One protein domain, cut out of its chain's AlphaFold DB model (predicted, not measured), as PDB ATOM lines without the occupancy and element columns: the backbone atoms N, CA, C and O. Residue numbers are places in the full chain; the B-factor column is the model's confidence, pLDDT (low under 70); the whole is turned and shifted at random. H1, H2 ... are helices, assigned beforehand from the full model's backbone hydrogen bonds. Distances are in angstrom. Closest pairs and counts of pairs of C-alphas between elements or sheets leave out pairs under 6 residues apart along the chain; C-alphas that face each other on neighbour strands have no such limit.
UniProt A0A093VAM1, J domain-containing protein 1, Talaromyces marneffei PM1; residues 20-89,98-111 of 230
ATOM      1  N   SER A  20     171.174 248.721  74.995       52.94
ATOM      2  CA  SER A  20     170.273 247.944  74.130       52.94
ATOM      3  C   SER A  20     169.423 246.926  74.900       52.94
ATOM      4  O   SER A  20     168.250 246.733  74.584       52.94
ATOM      5  N   VAL A  21     169.981 246.313  75.950       57.00
ATOM      6  CA  VAL A  21     169.265 245.372  76.826       57.00
ATOM      7  C   VAL A  21     168.266 246.121  77.714       57.00
ATOM      8  O   VAL A  21     167.132 245.672  77.895       57.00
ATOM      9  N   LEU A  22     168.642 247.298  78.220       55.53
ATOM     10  CA  LEU A  22     167.763 248.167  79.012       55.53
ATOM     11  C   LEU A  22     166.638 248.804  78.173       55.53
ATOM     12  O   LEU A  22     165.534 249.023  78.673       55.53
ATOM     13  N   GLU A  23     166.881 249.069  76.892       57.19
ATOM     14  CA  GLU A  23     165.864 249.577  75.965       57.19
ATOM     15  C   GLU A  23     164.901 248.464  75.516       57.19
ATOM     16  O   GLU A  23     163.684 248.651  75.554       57.19
ATOM     17  N   ALA A  24     165.414 247.259  75.236       58.00
ATOM     18  CA  ALA A  24     164.598 246.083  74.924       58.00
ATOM     19  C   ALA A  24     163.690 245.664  76.094       58.00
ATOM     20  O   ALA A  24     162.516 245.360  75.893       58.00
ATOM     21  N   THR A  25     164.195 245.691  77.330       60.28
ATOM     22  CA  THR A  25     163.398 245.380  78.534       60.28
ATOM     23  C   THR A  25     162.326 246.434  78.835       60.28
ATOM     24  O   THR A  25     161.265 246.085  79.359       60.28
ATOM     25  N   ASN A  26     162.560 247.702  78.476       58.12
ATOM     26  CA  ASN A  26     161.569 248.774  78.607       58.12
ATOM     27  C   ASN A  26     160.452 248.684  77.560       58.12
ATOM     28  O   ASN A  26     159.284 248.887  77.902       58.12
ATOM     29  N   GLU A  27     160.773 248.344  76.309       61.00
ATOM     30  CA  GLU A  27     159.764 248.045  75.279       61.00
ATOM     31  C   GLU A  27     158.893 246.846  75.671       61.00
ATOM     32  O   GLU A  27     157.662 246.901  75.599       61.00
ATOM     33  N   ASP A  28     159.520 245.807  76.221       61.00
ATOM     34  CA  ASP A  28     158.871 244.596  76.731       61.00
ATOM     35  C   ASP A  28     157.982 244.839  77.971       61.00
ATOM     36  O   ASP A  28     157.185 243.988  78.369       61.00
ATOM     37  N   ARG A  29     158.126 246.003  78.624       62.94
ATOM     38  CA  ARG A  29     157.243 246.468  79.709       62.94
ATOM     39  C   ARG A  29     156.038 247.248  79.174       62.94
ATOM     40  O   ARG A  29     154.999 247.273  79.827       62.94
ATOM     41  N   ARG A  30     156.182 247.895  78.011       69.25
ATOM     42  CA  ARG A  30     155.144 248.717  77.366       69.25
ATOM     43  C   ARG A  30     154.193 247.902  76.492       69.25
ATOM     44  O   ARG A  30     153.045 248.310  76.341       69.25
ATOM     45  N   ASN A  31     154.636 246.768  75.945       73.19
ATOM     46  CA  ASN A  31     153.797 245.903  75.117       73.19
ATOM     47  C   ASN A  31     153.891 244.419  75.537       73.19
ATOM     48  O   ASN A  31     154.740 243.691  75.016       73.19
ATOM     49  N   PRO A  32     153.018 243.945  76.447       66.44
ATOM     50  CA  PRO A  32     153.078 242.581  76.977       66.44
ATOM     51  C   PRO A  32     152.783 241.490  75.930       66.44
ATOM     52  O   PRO A  32     153.112 240.328  76.164       66.44
ATOM     53  N   GLU A  33     152.203 241.837  74.774       69.50
ATOM     54  CA  GLU A  33     151.926 240.886  73.686       69.50
ATOM     55  C   GLU A  33     153.153 240.582  72.814       69.50
ATOM     56  O   GLU A  33     153.173 239.571  72.116       69.50
ATOM     57  N   LYS A  34     154.201 241.420  72.864       75.00
ATOM     58  CA  LYS A  34     155.450 241.224  72.098       75.00
ATOM     59  C   LYS A  34     156.564 240.530  72.894       75.00
ATOM     60  O   LYS A  34     157.667 240.362  72.375       75.00
ATOM     61  N   VAL A  35     156.276 240.105  74.124       78.69
ATOM     62  CA  VAL A  35     157.226 239.393  74.988       78.69
ATOM     63  C   VAL A  35     157.459 237.988  74.435       78.69
ATOM     64  O   VAL A  35     156.516 237.220  74.256       78.69
ATOM     65  N   SER A  36     158.719 237.606  74.208       83.56
ATOM     66  CA  SER A  36     159.050 236.222  73.839       83.56
ATOM     67  C   SER A  36     158.597 235.244  74.931       83.56
ATOM     68  O   SER A  36     158.833 235.485  76.117       83.56
ATOM     69  N   ASP A  37     158.030 234.094  74.548       85.31
ATOM     70  CA  ASP A  37     157.552 233.062  75.483       85.31
ATOM     71  C   ASP A  37     158.600 232.663  76.535       85.31
ATOM     72  O   ASP A  37     158.267 232.432  77.699       85.31
ATOM     73  N   LYS A  38     159.882 232.642  76.148       85.00
ATOM     74  CA  LYS A  38     161.004 232.348  77.053       85.00
ATOM     75  C   LYS A  38     161.139 233.393  78.165       85.00
ATOM     76  O   LYS A  38     161.324 233.033  79.325       85.00
ATOM     77  N   VAL A  39     161.001 234.674  77.824       83.81
ATOM     78  CA  VAL A  39     161.066 235.792  78.780       83.81
ATOM     79  C   VAL A  39     159.834 235.790  79.682       83.81
ATOM     80  O   VAL A  39     159.956 235.969  80.895       83.81
ATOM     81  N   ARG A  40     158.651 235.513  79.122       84.94
ATOM     82  CA  ARG A  40     157.408 235.401  79.896       84.94
ATOM     83  C   ARG A  40     157.489 234.278  80.935       84.94
ATOM     84  O   ARG A  40     157.113 234.492  82.085       84.94
ATOM     85  N   LEU A  41     158.042 233.122  80.561       89.06
ATOM     86  CA  LEU A  41     158.262 232.004  81.482       89.06
ATOM     87  C   LEU A  41     159.280 232.354  82.577       89.06
ATOM     88  O   LEU A  41     159.044 232.053  83.744       89.06
ATOM     89  N   GLN A  42     160.380 233.024  82.228       85.75
ATOM     90  CA  GLN A  42     161.378 233.467  83.205       85.75
ATOM     91  C   GLN A  42     160.782 234.455  84.222       85.75
ATOM     92  O   GLN A  42     160.981 234.295  85.425       85.75
ATOM     93  N   ARG A  43     159.997 235.438  83.762       87.19
ATOM     94  CA  ARG A  43     159.287 236.389  84.636       87.19
ATOM     95  C   ARG A  43     158.280 235.687  85.540       87.19
ATOM     96  O   ARG A  43     158.214 235.994  86.724       87.19
ATOM     97  N   TYR A  44     157.534 234.723  85.001       89.75
ATOM     98  CA  TYR A  44     156.596 233.924  85.787       89.75
ATOM     99  C   TYR A  44     157.306 233.168  86.917       89.75
ATOM    100  O   TYR A  44     156.867 233.239  88.061       89.75
ATOM    101  N   ARG A  45     158.446 232.527  86.635       90.44
ATOM    102  CA  ARG A  45     159.241 231.832  87.661       90.44
ATOM    103  C   ARG A  45     159.752 232.773  88.752       90.44
ATOM    104  O   ARG A  45     159.711 232.404  89.918       90.44
ATOM    105  N   LEU A  46     160.158 233.996  88.402       88.88
ATOM    106  CA  LEU A  46     160.544 235.012  89.390       88.88
ATOM    107  C   LEU A  46     159.372 235.428  90.291       88.88
ATOM    108  O   LEU A  46     159.557 235.601  91.493       88.88
ATOM    109  N   ILE A  47     158.168 235.566  89.730       90.75
ATOM    110  CA  ILE A  47     156.959 235.884  90.506       90.75
ATOM    111  C   ILE A  47     156.622 234.741  91.468       90.75
ATOM    112  O   ILE A  47     156.323 234.995  92.633       90.75
ATOM    113  N   VAL A  48     156.697 233.492  91.002       91.38
ATOM    114  CA  VAL A  48     156.464 232.308  91.842       91.38
ATOM    115  C   VAL A  48     157.500 232.230  92.965       91.38
ATOM    116  O   VAL A  48     157.117 232.104  94.123       91.38
ATOM    117  N   ALA A  49     158.785 232.422  92.656       89.69
ATOM    118  CA  ALA A  49     159.856 232.457  93.651       89.69
ATOM    119  C   ALA A  49     159.627 233.542  94.720       89.69
ATOM    120  O   ALA A  49     159.755 233.284  95.916       89.69
ATOM    121  N   ALA A  50     159.229 234.750  94.305       90.75
ATOM    122  CA  ALA A  50     158.878 235.823  95.234       90.75
ATOM    123  C   ALA A  50     157.683 235.433  96.114       90.75
ATOM    124  O   ALA A  50     157.690 235.661  97.324       90.75
ATOM    125  N   HIS A  51     156.662 234.816  95.522       92.50
ATOM    126  CA  HIS A  51     155.478 234.374  96.245       92.50
ATOM    127  C   HIS A  51     155.802 233.295  97.287       92.50
ATOM    128  O   HIS A  51     155.296 233.359  98.403       92.50
ATOM    129  N   GLU A  52     156.679 232.340  96.981       91.38
ATOM    130  CA  GLU A  52     157.107 231.304  97.934       91.38
ATOM    131  C   GLU A  52     157.825 231.871  99.168       91.38
ATOM    132  O   GLU A  52     157.718 231.302 100.259       91.38
ATOM    133  N   ILE A  53     158.542 232.988  99.011       89.62
ATOM    134  CA  ILE A  53     159.210 233.693 100.113       89.62
ATOM    135  C   ILE A  53     158.198 234.528 100.905       89.62
ATOM    136  O   ILE A  53     158.171 234.456 102.130       89.62
ATOM    137  N   LEU A  54     157.343 235.293 100.219       88.50
ATOM    138  CA  LEU A  54     156.424 236.251 100.846       88.50
ATOM    139  C   LEU A  54     155.163 235.610 101.450       88.50
ATOM    140  O   LEU A  54     154.541 236.213 102.324       88.50
ATOM    141  N   SER A  55     154.767 234.422 100.987       91.56
ATOM    142  CA  SER A  55     153.569 233.712 101.465       91.56
ATOM    143  C   SER A  55     153.734 233.115 102.863       91.56
ATOM    144  O   SER A  55     152.758 233.042 103.607       91.56
ATOM    145  N   ASN A  56     154.949 232.702 103.237       89.81
ATOM    146  CA  ASN A  56     155.233 232.180 104.571       89.81
ATOM    147  C   ASN A  56     155.812 233.300 105.459       89.81
ATOM    148  O   ASN A  56     156.869 233.839 105.122       89.81
ATOM    149  N   PRO A  57     155.184 233.623 106.607       87.12
ATOM    150  CA  PRO A  57     155.645 234.699 107.484       87.12
ATOM    151  C   PRO A  57     157.069 234.489 108.019       87.12
ATOM    152  O   PRO A  57     157.802 235.461 108.168       87.12
ATOM    153  N   GLU A  58     157.501 233.247 108.254       86.81
ATOM    154  CA  GLU A  58     158.860 232.952 108.728       86.81
ATOM    155  C   GLU A  58     159.907 233.185 107.633       86.81
ATOM    156  O   GLU A  58     160.951 233.792 107.879       86.81
ATOM    157  N   LYS A  59     159.614 232.749 106.397       87.81
ATOM    158  CA  LYS A  59     160.493 232.981 105.237       87.81
ATOM    159  C   LYS A  59     160.566 234.462 104.885       87.81
ATOM    160  O   LYS A  59     161.644 234.954 104.564       87.81
ATOM    161  N   ARG A  60     159.439 235.166 104.994       86.69
ATOM    162  CA  ARG A  60     159.355 236.612 104.812       86.69
ATOM    163  C   ARG A  60     160.193 237.353 105.847       86.69
ATOM    164  O   ARG A  60     161.014 238.167 105.461       86.69
ATOM    165  N   ALA A  61     160.064 237.015 107.129       81.75
ATOM    166  CA  ALA A  61     160.855 237.642 108.186       81.75
ATOM    167  C   ALA A  61     162.366 237.392 108.024       81.75
ATOM    168  O   ALA A  61     163.170 238.284 108.293       81.75
ATOM    169  N   ALA A  62     162.763 236.197 107.567       83.50
ATOM    170  CA  ALA A  62     164.155 235.916 107.221       83.50
ATOM    171  C   ALA A  62     164.612 236.793 106.044       83.50
ATOM    172  O   ALA A  62     165.572 237.543 106.188       83.50
ATOM    173  N   TYR A  63     163.871 236.790 104.931       83.00
ATOM    174  CA  TYR A  63     164.161 237.637 103.772       83.00
ATOM    175  C   TYR A  63     164.259 239.127 104.129       83.00
ATOM    176  O   TYR A  63     165.194 239.798 103.705       83.00
ATOM    177  N   ASP A  64     163.351 239.635 104.956       81.12
ATOM    178  CA  ASP A  64     163.348 241.031 105.385       81.12
ATOM    179  C   ASP A  64     164.584 241.374 106.241       81.12
ATOM    180  O   ASP A  64     165.100 242.489 106.173       81.12
ATOM    181  N   ARG A  65     165.113 240.417 107.019       74.69
ATOM    182  CA  ARG A  65     166.287 240.622 107.884       74.69
ATOM    183  C   ARG A  65     167.613 240.576 107.127       74.69
ATOM    184  O   ARG A  65     168.496 241.389 107.389       74.69
ATOM    185  N   ASP A  66     167.796 239.581 106.268       75.75
ATOM    186  CA  ASP A  66     169.104 239.248 105.685       75.75
ATOM    187  C   ASP A  66     169.055 238.992 104.166       75.75
ATOM    188  O   ASP A  66     170.088 238.761 103.539       75.75
ATOM    189  N   GLY A  67     167.880 239.097 103.541       75.88
ATOM    190  CA  GLY A  67     167.685 238.789 102.124       75.88
ATOM    191  C   GLY A  67     167.681 237.287 101.819       75.88
ATOM    192  O   GLY A  67     167.772 236.909 100.645       75.88
ATOM    193  N   THR A  68     167.587 236.415 102.834       80.75
ATOM    194  CA  THR A  68     167.630 234.952 102.654       80.75
ATOM    195  C   THR A  68     166.533 234.450 101.720       80.75
ATOM    196  O   THR A  68     165.379 234.864 101.782       80.75
ATOM    197  N   GLY A  69     166.895 233.495 100.860       79.00
ATOM    198  CA  GLY A  69     165.965 232.784  99.981       79.00
ATOM    199  C   GLY A  69     165.815 233.391  98.586       79.00
ATOM    200  O   GLY A  69     165.498 232.651  97.659       79.00
ATOM    201  N   TRP A  70     166.123 234.677  98.387       83.25
ATOM    202  CA  TRP A  70     165.983 235.327  97.074       83.25
ATOM    203  C   TRP A  70     167.071 234.909  96.078       83.25
ATOM    204  O   TRP A  70     166.772 234.492  94.960       83.25
ATOM    205  N   HIS A  71     168.338 234.913  96.503       79.69
ATOM    206  CA  HIS A  71     169.469 234.448  95.679       79.69
ATOM    207  C   HIS A  71     169.610 232.925  95.680       79.69
ATOM    208  O   HIS A  71     170.342 232.376  94.869       79.69
ATOM    209  N   SER A  72     168.908 232.215  96.561       72.56
ATOM    210  CA  SER A  72     168.960 230.749  96.628       72.56
ATOM    211  C   SER A  72     168.058 230.067  95.593       72.56
ATOM    212  O   SER A  72     168.154 228.854  95.415       72.56
ATOM    213  N   HIS A  73     167.186 230.817  94.906       74.62
ATOM    214  CA  HIS A  73     166.271 230.249  93.924       74.62
ATOM    215  C   HIS A  73     167.004 229.907  92.606       74.62
ATOM    216  O   HIS A  73     167.661 230.785  92.038       74.62
ATOM    217  N   PRO A  74     166.873 228.679  92.059       72.19
ATOM    218  CA  PRO A  74     167.600 228.244  90.857       72.19
ATOM    219  C   PRO A  74     167.360 229.125  89.625       72.19
ATOM    220  O   PRO A  74     168.258 229.321  88.810       72.19
ATOM    221  N   ASP A  75     166.148 229.671  89.501       71.25
ATOM    222  CA  ASP A  75     165.755 230.545  88.391       71.25
ATOM    223  C   ASP A  75     166.163 232.021  88.576       71.25
ATOM    224  O   ASP A  75     165.907 232.841  87.691       71.25
ATOM    225  N   HIS A  76     166.790 232.392  89.702       73.31
ATOM    226  CA  HIS A  76     167.266 233.759  89.900       73.31
ATOM    227  C   HIS A  76     168.573 233.981  89.110       73.31
ATOM    228  O   HIS A  76     169.530 233.219  89.284       73.31
ATOM    229  N   PRO A  77     168.668 235.029  88.266       68.56
ATOM    230  CA  PRO A  77     169.836 235.264  87.409       68.56
ATOM    231  C   PRO A  77     171.125 235.516  88.204       68.56
ATOM    232  O   PRO A  77     172.214 235.213  87.725       68.56
ATOM    233  N   GLU A  78     171.009 236.019  89.437       67.75
ATOM    234  CA  GLU A  78     172.145 236.232  90.341       67.75
ATOM    235  C   GLU A  78     172.355 235.096  91.357       67.75
ATOM    236  O   GLU A  78     173.083 235.288  92.321       67.75
ATOM    237  N   SER A  79     171.755 233.912  91.180       65.81
ATOM    238  CA  SER A  79     171.838 232.825  92.179       65.81
ATOM    239  C   SER A  79     173.253 232.312  92.478       65.81
ATOM    240  O   SER A  79     173.503 231.688  93.507       65.81
ATOM    241  N   LYS A  80     174.208 232.599  91.585       61.03
ATOM    242  CA  LYS A  80     175.633 232.254  91.734       61.03
ATOM    243  C   LYS A  80     176.471 233.352  92.396       61.03
ATOM    244  O   LYS A  80     177.627 233.108  92.733       61.03
ATOM    245  N   LEU A  81     175.918 234.553  92.553       61.97
ATOM    246  CA  LEU A  81     176.527 235.636  93.314       61.97
ATOM    247  C   LEU A  81     175.959 235.509  94.729       61.97
ATOM    248  O   LEU A  81     174.763 235.696  94.919       61.97
ATOM    249  N   GLY A  82     176.790 235.090  95.688       58.00
ATOM    250  CA  GLY A  82     176.363 234.826  97.068       58.00
ATOM    251  C   GLY A  82     175.492 235.942  97.656       58.00
ATOM    252  O   GLY A  82     175.582 237.089  97.219       58.00
ATOM    253  N   ALA A  83     174.644 235.583  98.628       58.94
ATOM    254  CA  ALA A  83     173.639 236.466  99.218       58.94
ATOM    255  C   ALA A  83     174.213 237.866  99.495       58.94
ATOM    256  O   ALA A  83     175.099 238.046 100.333       58.94
ATOM    257  N   LYS A  84     173.733 238.862  98.744       60.09
ATOM    258  CA  LYS A  84     174.031 240.263  99.032       60.09
ATOM    259  C   LYS A  84     173.218 240.616 100.271       60.09
ATOM    260  O   LYS A  84     171.998 240.539 100.233       60.09
ATOM    261  N   ASN A  85     173.878 240.985 101.363       58.78
ATOM    262  CA  ASN A  85     173.182 241.477 102.546       58.78
ATOM    263  C   ASN A  85     172.541 242.830 102.190       58.78
ATOM    264  O   ASN A  85     173.247 243.826 102.048       58.78
ATOM    265  N   TYR A  86     171.215 242.865 102.018       57.19
ATOM    266  CA  TYR A  86     170.454 244.109 101.798       57.19
ATOM    267  C   TYR A  86     170.176 244.865 103.099       57.19
ATOM    268  O   TYR A  86     169.570 245.935 103.059       57.19
ATOM    269  N   ALA A  87     170.627 244.331 104.240       55.69
ATOM    270  CA  ALA A  87     170.604 245.027 105.513       55.69
ATOM    271  C   ALA A  87     171.435 246.311 105.383       55.69
ATOM    272  O   ALA A  87     172.667 246.290 105.430       55.69
ATOM    273  N   TYR A  88     170.743 247.428 105.146       53.09
ATOM    274  CA  TYR A  88     171.323 248.762 105.147       53.09
ATOM    275  C   TYR A  88     172.127 248.933 106.438       53.09
ATOM    276  O   TYR A  88     171.648 248.653 107.536       53.09
ATOM    277  N   ALA A  89     173.384 249.331 106.277       48.38
ATOM    278  CA  ALA A  89     174.344 249.439 107.354       48.38
ATOM    279  C   ALA A  89     173.832 250.299 108.530       48.38
ATOM    280  O   ALA A  89     173.234 251.354 108.329       48.38
ATOM    281  N   ASN A  98     158.267 245.210 109.604       72.44
ATOM    282  CA  ASN A  98     156.935 244.817 110.064       72.44
ATOM    283  C   ASN A  98     155.901 245.954 109.977       72.44
ATOM    284  O   ASN A  98     154.718 245.724 110.219       72.44
ATOM    285  N   ASN A  99     156.318 247.171 109.615       78.25
ATOM    286  CA  ASN A  99     155.435 248.332 109.576       78.25
ATOM    287  C   ASN A  99     154.571 248.317 108.304       78.25
ATOM    288  O   ASN A  99     155.034 248.681 107.221       78.25
ATOM    289  N   ALA A 100     153.306 247.909 108.431       76.56
ATOM    290  CA  ALA A 100     152.366 247.838 107.309       76.56
ATOM    291  C   ALA A 100     151.470 249.081 107.205       76.56
ATOM    292  O   ALA A 100     151.009 249.431 106.117       76.56
ATOM    293  N   THR A 101     151.217 249.745 108.332       83.38
ATOM    294  CA  THR A 101     150.306 250.888 108.416       83.38
ATOM    295  C   THR A 101     151.041 252.175 108.774       83.38
ATOM    296  O   THR A 101     152.166 252.162 109.275       83.38
ATOM    297  N   TRP A 102     150.393 253.314 108.527       81.56
ATOM    298  CA  TRP A 102     150.922 254.615 108.937       81.56
ATOM    299  C   TRP A 102     151.110 254.711 110.463       81.56
ATOM    300  O   TRP A 102     152.091 255.295 110.916       81.56
ATOM    301  N   GLU A 103     150.240 254.072 111.252       81.19
ATOM    302  CA  GLU A 103     150.366 254.021 112.716       81.19
ATOM    303  C   GLU A 103     151.625 253.266 113.167       81.19
ATOM    304  O   GLU A 103     152.291 253.683 114.117       81.19
ATOM    305  N   ASP A 104     151.993 252.183 112.477       83.31
ATOM    306  CA  ASP A 104     153.214 251.427 112.782       83.31
ATOM    307  C   ASP A 104     154.468 252.257 112.490       83.31
ATOM    308  O   ASP A 104     155.407 252.297 113.289       83.31
ATOM    309  N   TRP A 105     154.454 253.008 111.383       82.81
ATOM    310  CA  TRP A 105     155.518 253.953 111.045       82.81
ATOM    311  C   TRP A 105     155.628 255.100 112.049       82.81
ATOM    312  O   TRP A 105     156.739 255.496 112.411       82.81
ATOM    313  N   GLU A 106     154.502 255.612 112.541       83.94
ATOM    314  CA  GLU A 106     154.500 256.647 113.572       83.94
ATOM    315  C   GLU A 106     155.077 256.121 114.896       83.94
ATOM    316  O   GLU A 106     155.906 256.793 115.520       83.94
ATOM    317  N   ARG A 107     154.732 254.890 115.298       82.12
ATOM    318  CA  ARG A 107     155.317 254.220 116.476       82.12
ATOM    319  C   ARG A 107     156.819 254.013 116.320       82.12
ATOM    320  O   ARG A 107     157.574 254.358 117.230       82.12
ATOM    321  N   PHE A 108     157.261 253.509 115.169       83.88
ATOM    322  CA  PHE A 108     158.677 253.329 114.850       83.88
ATOM    323  C   PHE A 108     159.437 254.659 114.903       83.88
ATOM    324  O   PHE A 108     160.514 254.747 115.488       83.88
ATOM    325  N   HIS A 109     158.866 255.728 114.356       81.44
ATOM    326  CA  HIS A 109     159.499 257.044 114.354       81.44
ATOM    327  C   HIS A 109     159.502 257.712 115.745       81.44
ATOM    328  O   HIS A 109     160.417 258.468 116.081       81.44
ATOM    329  N   ASN A 110     158.508 257.414 116.585       82.31
ATOM    330  CA  ASN A 110     158.387 257.963 117.937       82.31
ATOM    331  C   ASN A 110     159.077 257.115 119.021       82.31
ATOM    332  O   ASN A 110     159.192 257.581 120.151       82.31
ATOM    333  N   ARG A 111     159.594 255.919 118.706       79.38
ATOM    334  CA  ARG A 111     160.225 254.996 119.676       79.38
ATOM    335  C   ARG A 111     161.423 255.584 120.433       79.38
ATOM    336  O   ARG A 111     161.627 255.275 121.599       79.38
TER     337      ARG A 111
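This is residues 20 to 89 and 98 to 111 of the 230 residues of the protein "J domain-containing protein 1" of Talaromyces marneffei PM1 (UniProt A0A093VAM1). One long helix, H2, runs along a loose, elongated model; H3 makes a corner at its far end, and H1 is set crosswise near its beginning without packing on it. After H3 a long stretch without named elements folds back beside H2, and beyond a cut H4 lies away from the rest, with residues 100 to 106 sticking out. The printed part has 84 residues with four named helices, in the order H1, H2, H3, H4, and no named strand, and its class is all helix. The radius of gyration of the C-alphas is 16.9 A, and the spans are 49 by 28 by 25 A.

Find C-alpha 20 at (170.273, 247.944, 74.130); from there H1 runs through residues 20 to 30, 15.5 A long. Go on to C-alpha 37 at (157.552, 233.062, 75.483), where H2 begins; it covers residues 37 to 54 and 25.6 A. H3 follows with residues 57 to 66, 14.3 A long. After the cut, look for H4 in residues 102 to 110, 12.2 A long, ending at C-alpha 110 at (158.387, 257.963, 117.937).

Look first at residues 53 to 54 of H2, which alone touch H3, only at the corner by their tight link. The closest C-alphas are those of Leu 54 and Arg 60, 4.9 A apart, and the lines are about perpendicular at 80 degrees. H1 and H2 are apart, joined by a short link of 6 residues. H4 is apart from H1, H2 and H3. In H1, H2, H3 and H4 every O i to N i+4 pair is within hydrogen-bond range.

The two C-alphas farthest apart, those of Lys 34 and Arg 111, are 49.8 A apart. Residues 90 to 97 are not printed, and C-alphas 89 and 98 are 18.2 A apart across the cut. Residues 67 to 89 hold no named element. In the B-factor column you will find pLDDT under 70 at residues 20 to 30, 32 to 33 and 77 to 89; the mean of the printed part is 75.9.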